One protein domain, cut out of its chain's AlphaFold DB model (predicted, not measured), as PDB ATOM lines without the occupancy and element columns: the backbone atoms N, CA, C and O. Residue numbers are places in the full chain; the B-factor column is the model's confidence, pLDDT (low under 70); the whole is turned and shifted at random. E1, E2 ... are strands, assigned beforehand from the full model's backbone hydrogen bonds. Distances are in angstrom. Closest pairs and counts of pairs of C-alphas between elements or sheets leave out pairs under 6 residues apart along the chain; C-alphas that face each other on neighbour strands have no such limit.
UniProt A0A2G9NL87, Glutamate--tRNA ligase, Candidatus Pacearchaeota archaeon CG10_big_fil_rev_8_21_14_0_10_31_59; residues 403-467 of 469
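Overview. This is residues 403 to 467 of the 469 residues of the protein "Glutamate--tRNA ligase" of Candidatus Pacearchaeota archaeon CG10_big_fil_rev_8_21_14_0_10_31_59 (UniProt A0A2G9NL87). One strongly twisted sheet is rolled into a small barrel that is not fully closed: its two edges, E1 and E3, stay apart, and the chain running on from E1 bridges toward E3, with which residues 411 to 412 pair. The long hairpin of E5, which bends at residue 455, and E6 makes the middle of the sheet; E4 lies beside E5 with E1 beyond it at one edge, and E2 lies beside E6 with E3 beyond it at the other edge. The printed part has 65 residues with six named strands, E1 to E6 in order along the chain, and no named helix; the sheet is mixed, in the order E1 E4 E5 E6 E2 E3. The class is all strand, although the strands hold 32 of the 65 printed residues, under half. The whole is compact, with a radius of gyration of the C-alphas of 10.5 A, and rounded, spanning 32 by 25 by 20 A.

Arrangement. E1, residues 406 to 408, is an edge strand of the sheet and is parallel to its neighbour E4, residues 443 to 446, at 26 degrees. The C-alphas of Ile 406 and Ala 444 face each other at 4.6 A, and N 445 and O 406 are within hydrogen-bond range at 2.8 A. After E1, residues 411 to 412 pair antiparallel with residues 432 to 433 of E3, residues 429 to 433, the other edge strand. E1 and E3 themselves are apart. E2, residues 420 to 423, forms a hairpin with E3; the two are antiparallel at 160 degrees, with N 422 and O 430 at 2.8 A and N 420 and O 432 at 3.0 A. E4 forms a hairpin with E5, residues 450 to 458, antiparallel at 114 degrees, with N 452 and O 444 at 2.8 A. E5 and E6, residues 461 to 467, form a hairpin too, antiparallel at 145 degrees; N 455 and O 463 are 2.8 A apart, and N 467 and O 451 also 2.8 A. E4, E5 and E6 make a meander, each strand the antiparallel neighbour of the one before. E6 is also the parallel neighbour of E2, at 37 degrees, with N 464 and O 421 at 2.8 A. From edge to edge the strands' lines turn by 101 degrees and the way across the sheet turns by 77 degrees.

Along the chain. E1 begins at C-alpha 406, at (69.773, -10.508, 36.167), and measures 6.4 A from first to last C-alpha. E2 is 10.0 A long and begins at C-alpha 420, at (68.183, -11.956, 50.579). E3 is 13.6 A long and E4 is 9.5 A long. E5 is the longest strand by residues, with 9 residues over 21.0 A, and it bends by 69 degrees at residue 455. E6 is 18.4 A long and ends at C-alpha 467, at (61.485, -20.427, 40.051).

Size, cuts and confidence. The two C-alphas farthest apart are those of Asn 403 and Thr 416, at 32.4 A, while the first and last printed C-alphas, those of Asn 403 and Cys 467, are 15.1 A apart. The link from E1 to E2, with 11 residues, is long; that from E3 to E4, with 9 residues, is short. The links E2 to E3, E4 to E5 and E5 to E6 are tight. The printed part has no cut. The mean pLDDT of the printed part of this model is 92.0, and no printed residue is under 70.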
ATOM      1  N   ASN A 403      68.250 -15.383  29.011       87.38
ATOM      2  CA  ASN A 403      68.706 -14.118  28.423       87.38
ATOM      3  C   ASN A 403      67.942 -12.889  28.950       87.38
ATOM      4  O   ASN A 403      68.179 -11.776  28.495       87.38
ATOM      5  N   LYS A 404      66.991 -13.088  29.871       87.69
ATOM      6  CA  LYS A 404      66.128 -12.047  30.452       87.69
ATOM      7  C   LYS A 404      66.366 -11.852  31.954       87.69
ATOM      8  O   LYS A 404      65.756 -10.971  32.551       87.69
ATOM      9  N   SER A 405      67.200 -12.686  32.576       89.25
ATOM     10  CA  SER A 405      67.460 -12.657  34.017       89.25
ATOM     11  C   SER A 405      68.677 -11.816  34.385       89.25
ATOM     12  O   SER A 405      69.677 -11.813  33.670       89.25
ATOM     13  N   ILE A 406      68.632 -11.198  35.563       91.38
ATOM     14  CA  ILE A 406      69.773 -10.508  36.167       91.38
ATOM     15  C   ILE A 406      70.651 -11.545  36.868       91.38
ATOM     16  O   ILE A 406      70.182 -12.257  37.751       91.38
ATOM     17  N   VAL A 407      71.923 -11.644  36.494       91.62
ATOM     18  CA  VAL A 407      72.865 -12.559  37.151       91.62
ATOM     19  C   VAL A 407      73.419 -11.898  38.409       91.62
ATOM     20  O   VAL A 407      73.878 -10.758  38.351       91.62
ATOM     21  N   ALA A 408      73.390 -12.611  39.534       91.69
ATOM     22  CA  ALA A 408      73.959 -12.145  40.790       91.69
ATOM     23  C   ALA A 408      74.756 -13.252  41.489       91.69
ATOM     24  O   ALA A 408      74.330 -14.411  41.562       91.69
ATOM     25  N   ASP A 409      75.907 -12.870  42.044       91.12
ATOM     26  CA  ASP A 409      76.719 -13.750  42.876       91.12
ATOM     27  C   ASP A 409      76.084 -13.866  44.261       91.12
ATOM     28  O   ASP A 409      76.166 -12.967  45.100       91.12
ATOM     29  N   PHE A 410      75.408 -14.989  44.476       92.44
ATOM     30  CA  PHE A 410      74.739 -15.306  45.723       92.44
ATOM     31  C   PHE A 410      75.631 -16.163  46.607       92.44
ATOM     32  O   PHE A 410      76.125 -17.214  46.192       92.44
ATOM     33  N   LYS A 411      75.805 -15.724  47.851       92.62
ATOM     34  CA  LYS A 411      76.504 -16.484  48.882       92.62
ATOM     35  C   LYS A 411      75.537 -16.823  50.007       92.62
ATOM     36  O   LYS A 411      75.026 -15.915  50.662       92.62
ATOM     37  N   GLU A 412      75.309 -18.113  50.234       92.44
ATOM     38  CA  GLU A 412      74.505 -18.578  51.365       92.44
ATOM     39  C   GLU A 412      75.112 -18.119  52.698       92.44
ATOM     40  O   GLU A 412      76.324 -18.173  52.907       92.44
ATOM     41  N   GLU A 413      74.260 -17.628  53.593       92.69
ATOM     42  CA  GLU A 413      74.643 -17.048  54.880       92.69
ATOM     43  C   GLU A 413      73.545 -17.302  55.921       92.69
ATOM     44  O   GLU A 413      72.400 -17.626  55.604       92.69
ATOM     45  N   THR A 414      73.865 -17.097  57.199       92.00
ATOM     46  CA  THR A 414      72.858 -17.193  58.261       92.00
ATOM     47  C   THR A 414      71.776 -16.117  58.114       92.00
ATOM     48  O   THR A 414      72.026 -15.000  57.652       92.00
ATOM     49  N   LYS A 415      70.563 -16.398  58.609       90.38
ATOM     50  CA  LYS A 415      69.410 -15.474  58.571       90.38
ATOM     51  C   LYS A 415      69.700 -14.069  59.122       90.38
ATOM     52  O   LYS A 415      69.085 -13.099  58.678       90.38
ATOM     53  N   THR A 416      70.603 -13.950  60.097       90.38
ATOM     54  CA  THR A 416      71.002 -12.669  60.707       90.38
ATOM     55  C   THR A 416      71.941 -11.856  59.823       90.38
ATOM     56  O   THR A 416      71.915 -10.631  59.885       90.38
ATOM     57  N   LYS A 417      72.752 -12.519  58.992       91.12
ATOM     58  CA  LYS A 417      73.708 -11.870  58.091       91.12
ATOM     59  C   LYS A 417      73.126 -11.635  56.695       91.12
ATOM     60  O   LYS A 417      73.602 -10.743  56.008       91.12
ATOM     61  N   ALA A 418      72.130 -12.403  56.270       94.25
ATOM     62  CA  ALA A 418      71.552 -12.330  54.931       94.25
ATOM     63  C   ALA A 418      70.776 -11.029  54.641       94.25
ATOM     64  O   ALA A 418      70.013 -10.556  55.486       94.25
ATOM     65  N   ASN A 419      70.911 -10.510  53.414       94.25
ATOM     66  CA  ASN A 419      70.059  -9.445  52.858       94.25
ATOM     67  C   ASN A 419      69.025  -9.985  51.849       94.25
ATOM     68  O   ASN A 419      68.146  -9.240  51.429       94.25
ATOM     69  N   ILE A 420      69.102 -11.270  51.490       95.50
ATOM     70  CA  ILE A 420      68.183 -11.956  50.579       95.50
ATOM     71  C   ILE A 420      67.583 -13.178  51.277       95.50
ATOM     72  O   ILE A 420      68.271 -13.907  51.998       95.50
ATOM     73  N   LYS A 421      66.291 -13.408  51.037       95.50
ATOM     74  CA  LYS A 421      65.558 -14.619  51.415       95.50
ATOM     75  C   LYS A 421      64.896 -15.210  50.172       95.50
ATOM     76  O   LYS A 421      64.113 -14.519  49.523       95.50
ATOM     77  N   ILE A 422      65.153 -16.481  49.885       95.06
ATOM     78  CA  ILE A 422      64.499 -17.246  48.819       95.06
ATOM     79  C   ILE A 422      63.533 -18.245  49.461       95.06
ATOM     80  O   ILE A 422      63.942 -19.065  50.282       95.06
ATOM     81  N   LEU A 423      62.252 -18.173  49.101       94.12
ATOM     82  CA  LEU A 423      61.230 -19.128  49.533       94.12
ATOM     83  C   LEU A 423      61.072 -20.250  48.499       94.12
ATOM     84  O   LEU A 423      60.798 -19.979  47.325       94.12
ATOM     85  N   MET A 424      61.208 -21.496  48.955       91.56
ATOM     86  CA  MET A 424      61.171 -22.695  48.119       91.56
ATOM     87  C   MET A 424      59.777 -23.359  48.108       91.56
ATOM     88  O   MET A 424      59.016 -23.234  49.077       91.56
ATOM     89  N   PRO A 425      59.410 -24.111  47.047       87.19
ATOM     90  CA  PRO A 425      58.117 -24.802  46.959       87.19
ATOM     91  C   PRO A 425      57.934 -25.940  47.974       87.19
ATOM     92  O   PRO A 425      56.803 -26.339  48.245       87.19
ATOM     93  N   ASP A 426      59.026 -26.463  48.536       87.69
ATOM     94  CA  ASP A 426      59.038 -27.480  49.598       87.69
ATOM     95  C   ASP A 426      58.952 -26.873  51.013       87.69
ATOM     96  O   ASP A 426      59.068 -27.587  52.006       87.69
ATOM     97  N   ALA A 427      58.702 -25.561  51.095       85.88
ATOM     98  CA  ALA A 427      58.669 -24.749  52.308       85.88
ATOM     99  C   ALA A 427      60.022 -24.478  52.978       85.88
ATOM    100  O   ALA A 427      60.036 -23.811  54.014       85.88
ATOM    101  N   SER A 428      61.138 -24.921  52.396       90.94
ATOM    102  CA  SER A 428      62.456 -24.492  52.860       90.94
ATOM    103  C   SER A 428      62.720 -23.016  52.519       90.94
ATOM    104  O   SER A 428      62.117 -22.425  51.616       90.94
ATOM    105  N   GLU A 429      63.604 -22.392  53.294       93.44
ATOM    106  CA  GLU A 429      64.024 -21.006  53.105       93.44
ATOM    107  C   GLU A 429      65.543 -20.971  52.949       93.44
ATOM    108  O   GLU A 429      66.264 -21.465  53.817       93.44
ATOM    109  N   ILE A 430      66.025 -20.362  51.867       93.81
ATOM    110  CA  ILE A 430      67.455 -20.140  51.640       93.81
ATOM    111  C   ILE A 430      67.760 -18.676  51.953       93.81
ATOM    112  O   ILE A 430      67.072 -17.764  51.485       93.81
ATOM    113  N   PHE A 431      68.790 -18.443  52.758       95.44
ATOM    114  CA  PHE A 431      69.239 -17.111  53.153       95.44
ATOM    115  C   PHE A 431      70.628 -16.856  52.587       95.44
ATOM    116  O   PHE A 431      71.485 -17.735  52.608       95.44
ATOM    117  N   GLY A 432      70.869 -15.642  52.104       94.25
ATOM    118  CA  GLY A 432      72.188 -15.292  51.596       94.25
ATOM    119  C   GLY A 432      72.402 -13.808  51.375       94.25
ATOM    120  O   GLY A 432      71.563 -12.966  51.716       94.25
ATOM    121  N   LYS A 433      73.575 -13.502  50.826       93.56
ATOM    122  CA  LYS A 433      73.981 -12.166  50.413       93.56
ATOM    123  C   LYS A 433      74.209 -12.107  48.911       93.56
ATOM    124  O   LYS A 433      74.917 -12.954  48.374       93.56
ATOM    125  N   ALA A 434      73.669 -11.074  48.279       92.00
ATOM    126  CA  ALA A 434      74.100 -10.605  46.967       92.00
ATOM    127  C   ALA A 434      73.922  -9.081  46.890       92.00
ATOM    128  O   ALA A 434      73.044  -8.525  47.561       92.00
ATOM    129  N   ASP A 435      74.749  -8.414  46.090       89.75
ATOM    130  CA  ASP A 435      74.533  -7.016  45.717       89.75
ATOM    131  C   ASP A 435      73.795  -6.984  44.375       89.75
ATOM    132  O   ASP A 435      74.368  -7.273  43.325       89.75
ATOM    133  N   ILE A 436      72.486  -6.734  44.425       90.75
ATOM    134  CA  ILE A 436      71.619  -6.742  43.247       90.75
ATOM    135  C   ILE A 436      70.638  -5.568  43.293       90.75
ATOM    136  O   ILE A 436      69.876  -5.381  44.248       90.75
ATOM    137  N   LYS A 437      70.631  -4.780  42.215       90.19
ATOM    138  CA  LYS A 437      69.602  -3.769  41.948       90.19
ATOM    139  C   LYS A 437      68.513  -4.408  41.098       90.19
ATOM    140  O   LYS A 437      68.773  -4.790  39.962       90.19
ATOM    141  N   ILE A 438      67.311  -4.530  41.651       92.88
ATOM    142  CA  ILE A 438      66.221  -5.289  41.033       92.88
ATOM    143  C   ILE A 438      64.862  -4.634  41.295       92.88
ATOM    144  O   ILE A 438      64.667  -3.989  42.328       92.88
ATOM    145  N   LYS A 439      63.915  -4.782  40.362       93.69
ATOM    146  CA  LYS A 439      62.536  -4.292  40.491       93.69
ATOM    147  C   LYS A 439      61.571  -5.453  40.680       93.69
ATOM    148  O   LYS A 439      61.813  -6.569  40.226       93.69
ATOM    149  N   LYS A 440      60.464  -5.212  41.390       91.06
ATOM    150  CA  LYS A 440      59.450  -6.245  41.660       91.06
ATOM    151  C   LYS A 440      58.991  -6.886  40.347       91.06
ATOM    152  O   LYS A 440      58.559  -6.179  39.444       91.06
ATOM    153  N   GLY A 441      59.054  -8.214  40.277       89.38
ATOM    154  CA  GLY A 441      58.716  -8.988  39.081       89.38
ATOM    155  C   GLY A 441      59.912  -9.421  38.230       89.38
ATOM    156  O   GLY A 441      59.764 -10.396  37.490       89.38
ATOM    157  N   ASP A 442      61.077  -8.786  38.375       93.81
ATOM    158  CA  ASP A 442      62.307  -9.213  37.708       93.81
ATOM    159  C   ASP A 442      62.756 -10.593  38.216       93.81
ATOM    160  O   ASP A 442      62.492 -10.991  39.360       93.81
ATOM    161  N   ILE A 443      63.469 -11.321  37.359       94.31
ATOM    162  CA  ILE A 443      64.045 -12.624  37.693       94.31
ATOM    163  C   ILE A 443      65.551 -12.470  37.880       94.31
ATOM    164  O   ILE A 443      66.248 -11.995  36.983       94.31
ATOM    165  N   ALA A 444      66.049 -12.921  39.028       94.50
ATOM    166  CA  ALA A 444      67.471 -13.059  39.292       94.50
ATOM    167  C   ALA A 444      67.911 -14.510  39.080       94.50
ATOM    168  O   ALA A 444      67.222 -15.436  39.514       94.50
ATOM    169  N   TYR A 445      69.064 -14.708  38.450       94.62
ATOM    170  CA  TYR A 445      69.800 -15.962  38.485       94.62
ATOM    171  C   TYR A 445      70.867 -15.874  39.575       94.62
ATOM    172  O   TYR A 445      71.869 -15.169  39.427       94.62
ATOM    173  N   PHE A 446      70.639 -16.587  40.674       91.81
ATOM    174  CA  PHE A 446      71.597 -16.734  41.756       91.81
ATOM    175  C   PHE A 446      72.493 -17.931  41.467       91.81
ATOM    176  O   PHE A 446      72.032 -19.076  41.442       91.81
ATOM    177  N   LYS A 447      73.783 -17.681  41.239       84.31
ATOM    178  CA  LYS A 447      74.747 -18.749  40.946       84.31
ATOM    179  C   LYS A 447      74.688 -19.822  42.045       84.31
ATOM    180  O   LYS A 447      74.724 -19.498  43.224       84.31
ATOM    181  N   ASN A 448      74.573 -21.092  41.650       81.25
ATOM    182  CA  ASN A 448      74.383 -22.276  42.513       81.25
ATOM    183  C   ASN A 448      73.007 -22.442  43.192       81.25
ATOM    184  O   ASN A 448      72.667 -23.574  43.538       81.25
ATOM    185  N   SER A 449      72.194 -21.387  43.315       85.19
ATOM    186  CA  SER A 449      70.864 -21.439  43.957       85.19
ATOM    187  C   SER A 449      69.690 -21.341  42.974       85.19
ATOM    188  O   SER A 449      68.557 -21.623  43.354       85.19
ATOM    189  N   GLY A 450      69.951 -20.999  41.710       90.88
ATOM    190  CA  GLY A 450      68.977 -21.025  40.620       90.88
ATOM    191  C   GLY A 450      68.269 -19.699  40.349       90.88
ATOM    192  O   GLY A 450      68.617 -18.641  40.874       90.88
ATOM    193  N   TYR A 451      67.256 -19.758  39.491       93.69
ATOM    194  CA  TYR A 451      66.403 -18.636  39.122       93.69
ATOM    195  C   TYR A 451      65.347 -18.380  40.190       93.69
ATOM    196  O   TYR A 451      64.632 -19.289  40.615       93.69
ATOM    197  N   SER A 452      65.192 -17.121  40.586       94.56
ATOM    198  CA  SER A 452      64.170 -16.699  41.540       94.56
ATOM    199  C   SER A 452      63.570 -15.350  41.151       94.56
ATOM    200  O   SER A 452      64.282 -14.435  40.739       94.56
ATOM    201  N   LYS A 453      62.251 -15.209  41.296       95.19
ATOM    202  CA  LYS A 453      61.526 -13.979  40.957       95.19
ATOM    203  C   LYS A 453      61.387 -13.080  42.180       95.19
ATOM    204  O   LYS A 453      60.901 -13.528  43.224       95.19
ATOM    205  N   TYR A 454      61.799 -11.824  42.049       96.12
ATOM    206  CA  TYR A 454      61.782 -10.850  43.137       96.12
ATOM    207  C   TYR A 454      60.354 -10.398  43.472       96.12
ATOM    208  O   TYR A 454      59.585  -9.999  42.595       96.12
ATOM    209  N   GLN A 455      60.005 -10.444  44.758       94.69
ATOM    210  CA  GLN A 455      58.657 -10.173  45.267       94.69
ATOM    211  C   GLN A 455      58.528  -8.832  45.992       94.69
ATOM    212  O   GLN A 455      57.414  -8.314  46.113       94.69
ATOM    213  N   GLY A 456      59.639  -8.269  46.466       94.12
ATOM    214  CA  GLY A 456      59.662  -7.052  47.273       94.12
ATOM    215  C   GLY A 456      60.603  -7.174  48.466       94.12
ATOM    216  O   GLY A 456      61.426  -8.084  48.529       94.12
ATOM    217  N   GLU A 457      60.491  -6.253  49.414       93.75
ATOM    218  CA  GLU A 457      61.340  -6.205  50.603       93.75
ATOM    219  C   GLU A 457      60.512  -6.414  51.875       93.75
ATOM    220  O   GLU A 457      59.417  -5.870  52.010       93.75
ATOM    221  N   GLU A 458      61.039  -7.196  52.813       92.38
ATOM    222  CA  GLU A 458      60.445  -7.426  54.126       92.38
ATOM    223  C   GLU A 458      61.559  -7.467  55.178       92.38
ATOM    224  O   GLU A 458      62.554  -8.174  55.012       92.38
ATOM    225  N   ASN A 459      61.418  -6.716  56.277       90.81
ATOM    226  CA  ASN A 459      62.397  -6.699  57.374       90.81
ATOM    227  C   ASN A 459      63.848  -6.446  56.907       90.81
ATOM    228  O   ASN A 459      64.779  -7.130  57.347       90.81
ATOM    229  N   LYS A 460      64.031  -5.471  56.003       90.25
ATOM    230  CA  LYS A 460      65.316  -5.115  55.369       90.25
ATOM    231  C   LYS A 460      65.958  -6.244  54.546       90.25
ATOM    232  O   LYS A 460      67.172  -6.251  54.346       90.25
ATOM    233  N   LYS A 461      65.167  -7.234  54.115       94.38
ATOM    234  CA  LYS A 461      65.600  -8.323  53.234       94.38
ATOM    235  C   LYS A 461      64.815  -8.300  51.936       94.38
ATOM    236  O   LYS A 461      63.588  -8.232  51.950       94.38
ATOM    237  N   GLN A 462      65.511  -8.441  50.819       95.81
ATOM    238  CA  GLN A 462      64.890  -8.695  49.530       95.81
ATOM    239  C   GLN A 462      64.327 -10.123  49.503       95.81
ATOM    240  O   GLN A 462      65.029 -11.097  49.784       95.81
ATOM    241  N   ILE A 463      63.043 -10.246  49.176       95.50
ATOM    242  CA  ILE A 463      62.303 -11.502  49.165       95.50
ATOM    243  C   ILE A 463      62.174 -11.998  47.734       95.50
ATOM    244  O   ILE A 463      61.676 -11.303  46.848       95.50
ATOM    245  N   PHE A 464      62.591 -13.235  47.530       95.69
ATOM    246  CA  PHE A 464      62.575 -13.928  46.260       95.69
ATOM    247  C   PHE A 464      61.799 -15.222  46.395       95.69
ATOM    248  O   PHE A 464      61.841 -15.887  47.429       95.69
ATOM    249  N   TRP A 465      61.094 -15.598  45.339       95.25
ATOM    250  CA  TRP A 465      60.438 -16.893  45.260       95.25
ATOM    251  C   TRP A 465      61.119 -17.745  44.214       95.25
ATOM    252  O   TRP A 465      61.359 -17.288  43.093       95.25
ATOM    253  N   PHE A 466      61.429 -18.978  44.595       93.88
ATOM    254  CA  PHE A 466      62.164 -19.888  43.742       93.88
ATOM    255  C   PHE A 466      61.366 -20.237  42.487       93.88
ATOM    256  O   PHE A 466      60.218 -20.698  42.542       93.88
ATOM    257  N   CYS A 467      62.004 -20.032  41.342       89.81
ATOM    258  CA  CYS A 467      61.485 -20.427  40.051       89.81
ATOM    259  C   CYS A 467      61.887 -21.880  39.789       89.81
ATOM    260  O   CYS A 467      61.034 -22.771  39.842       89.81
TER     261      CYS A 467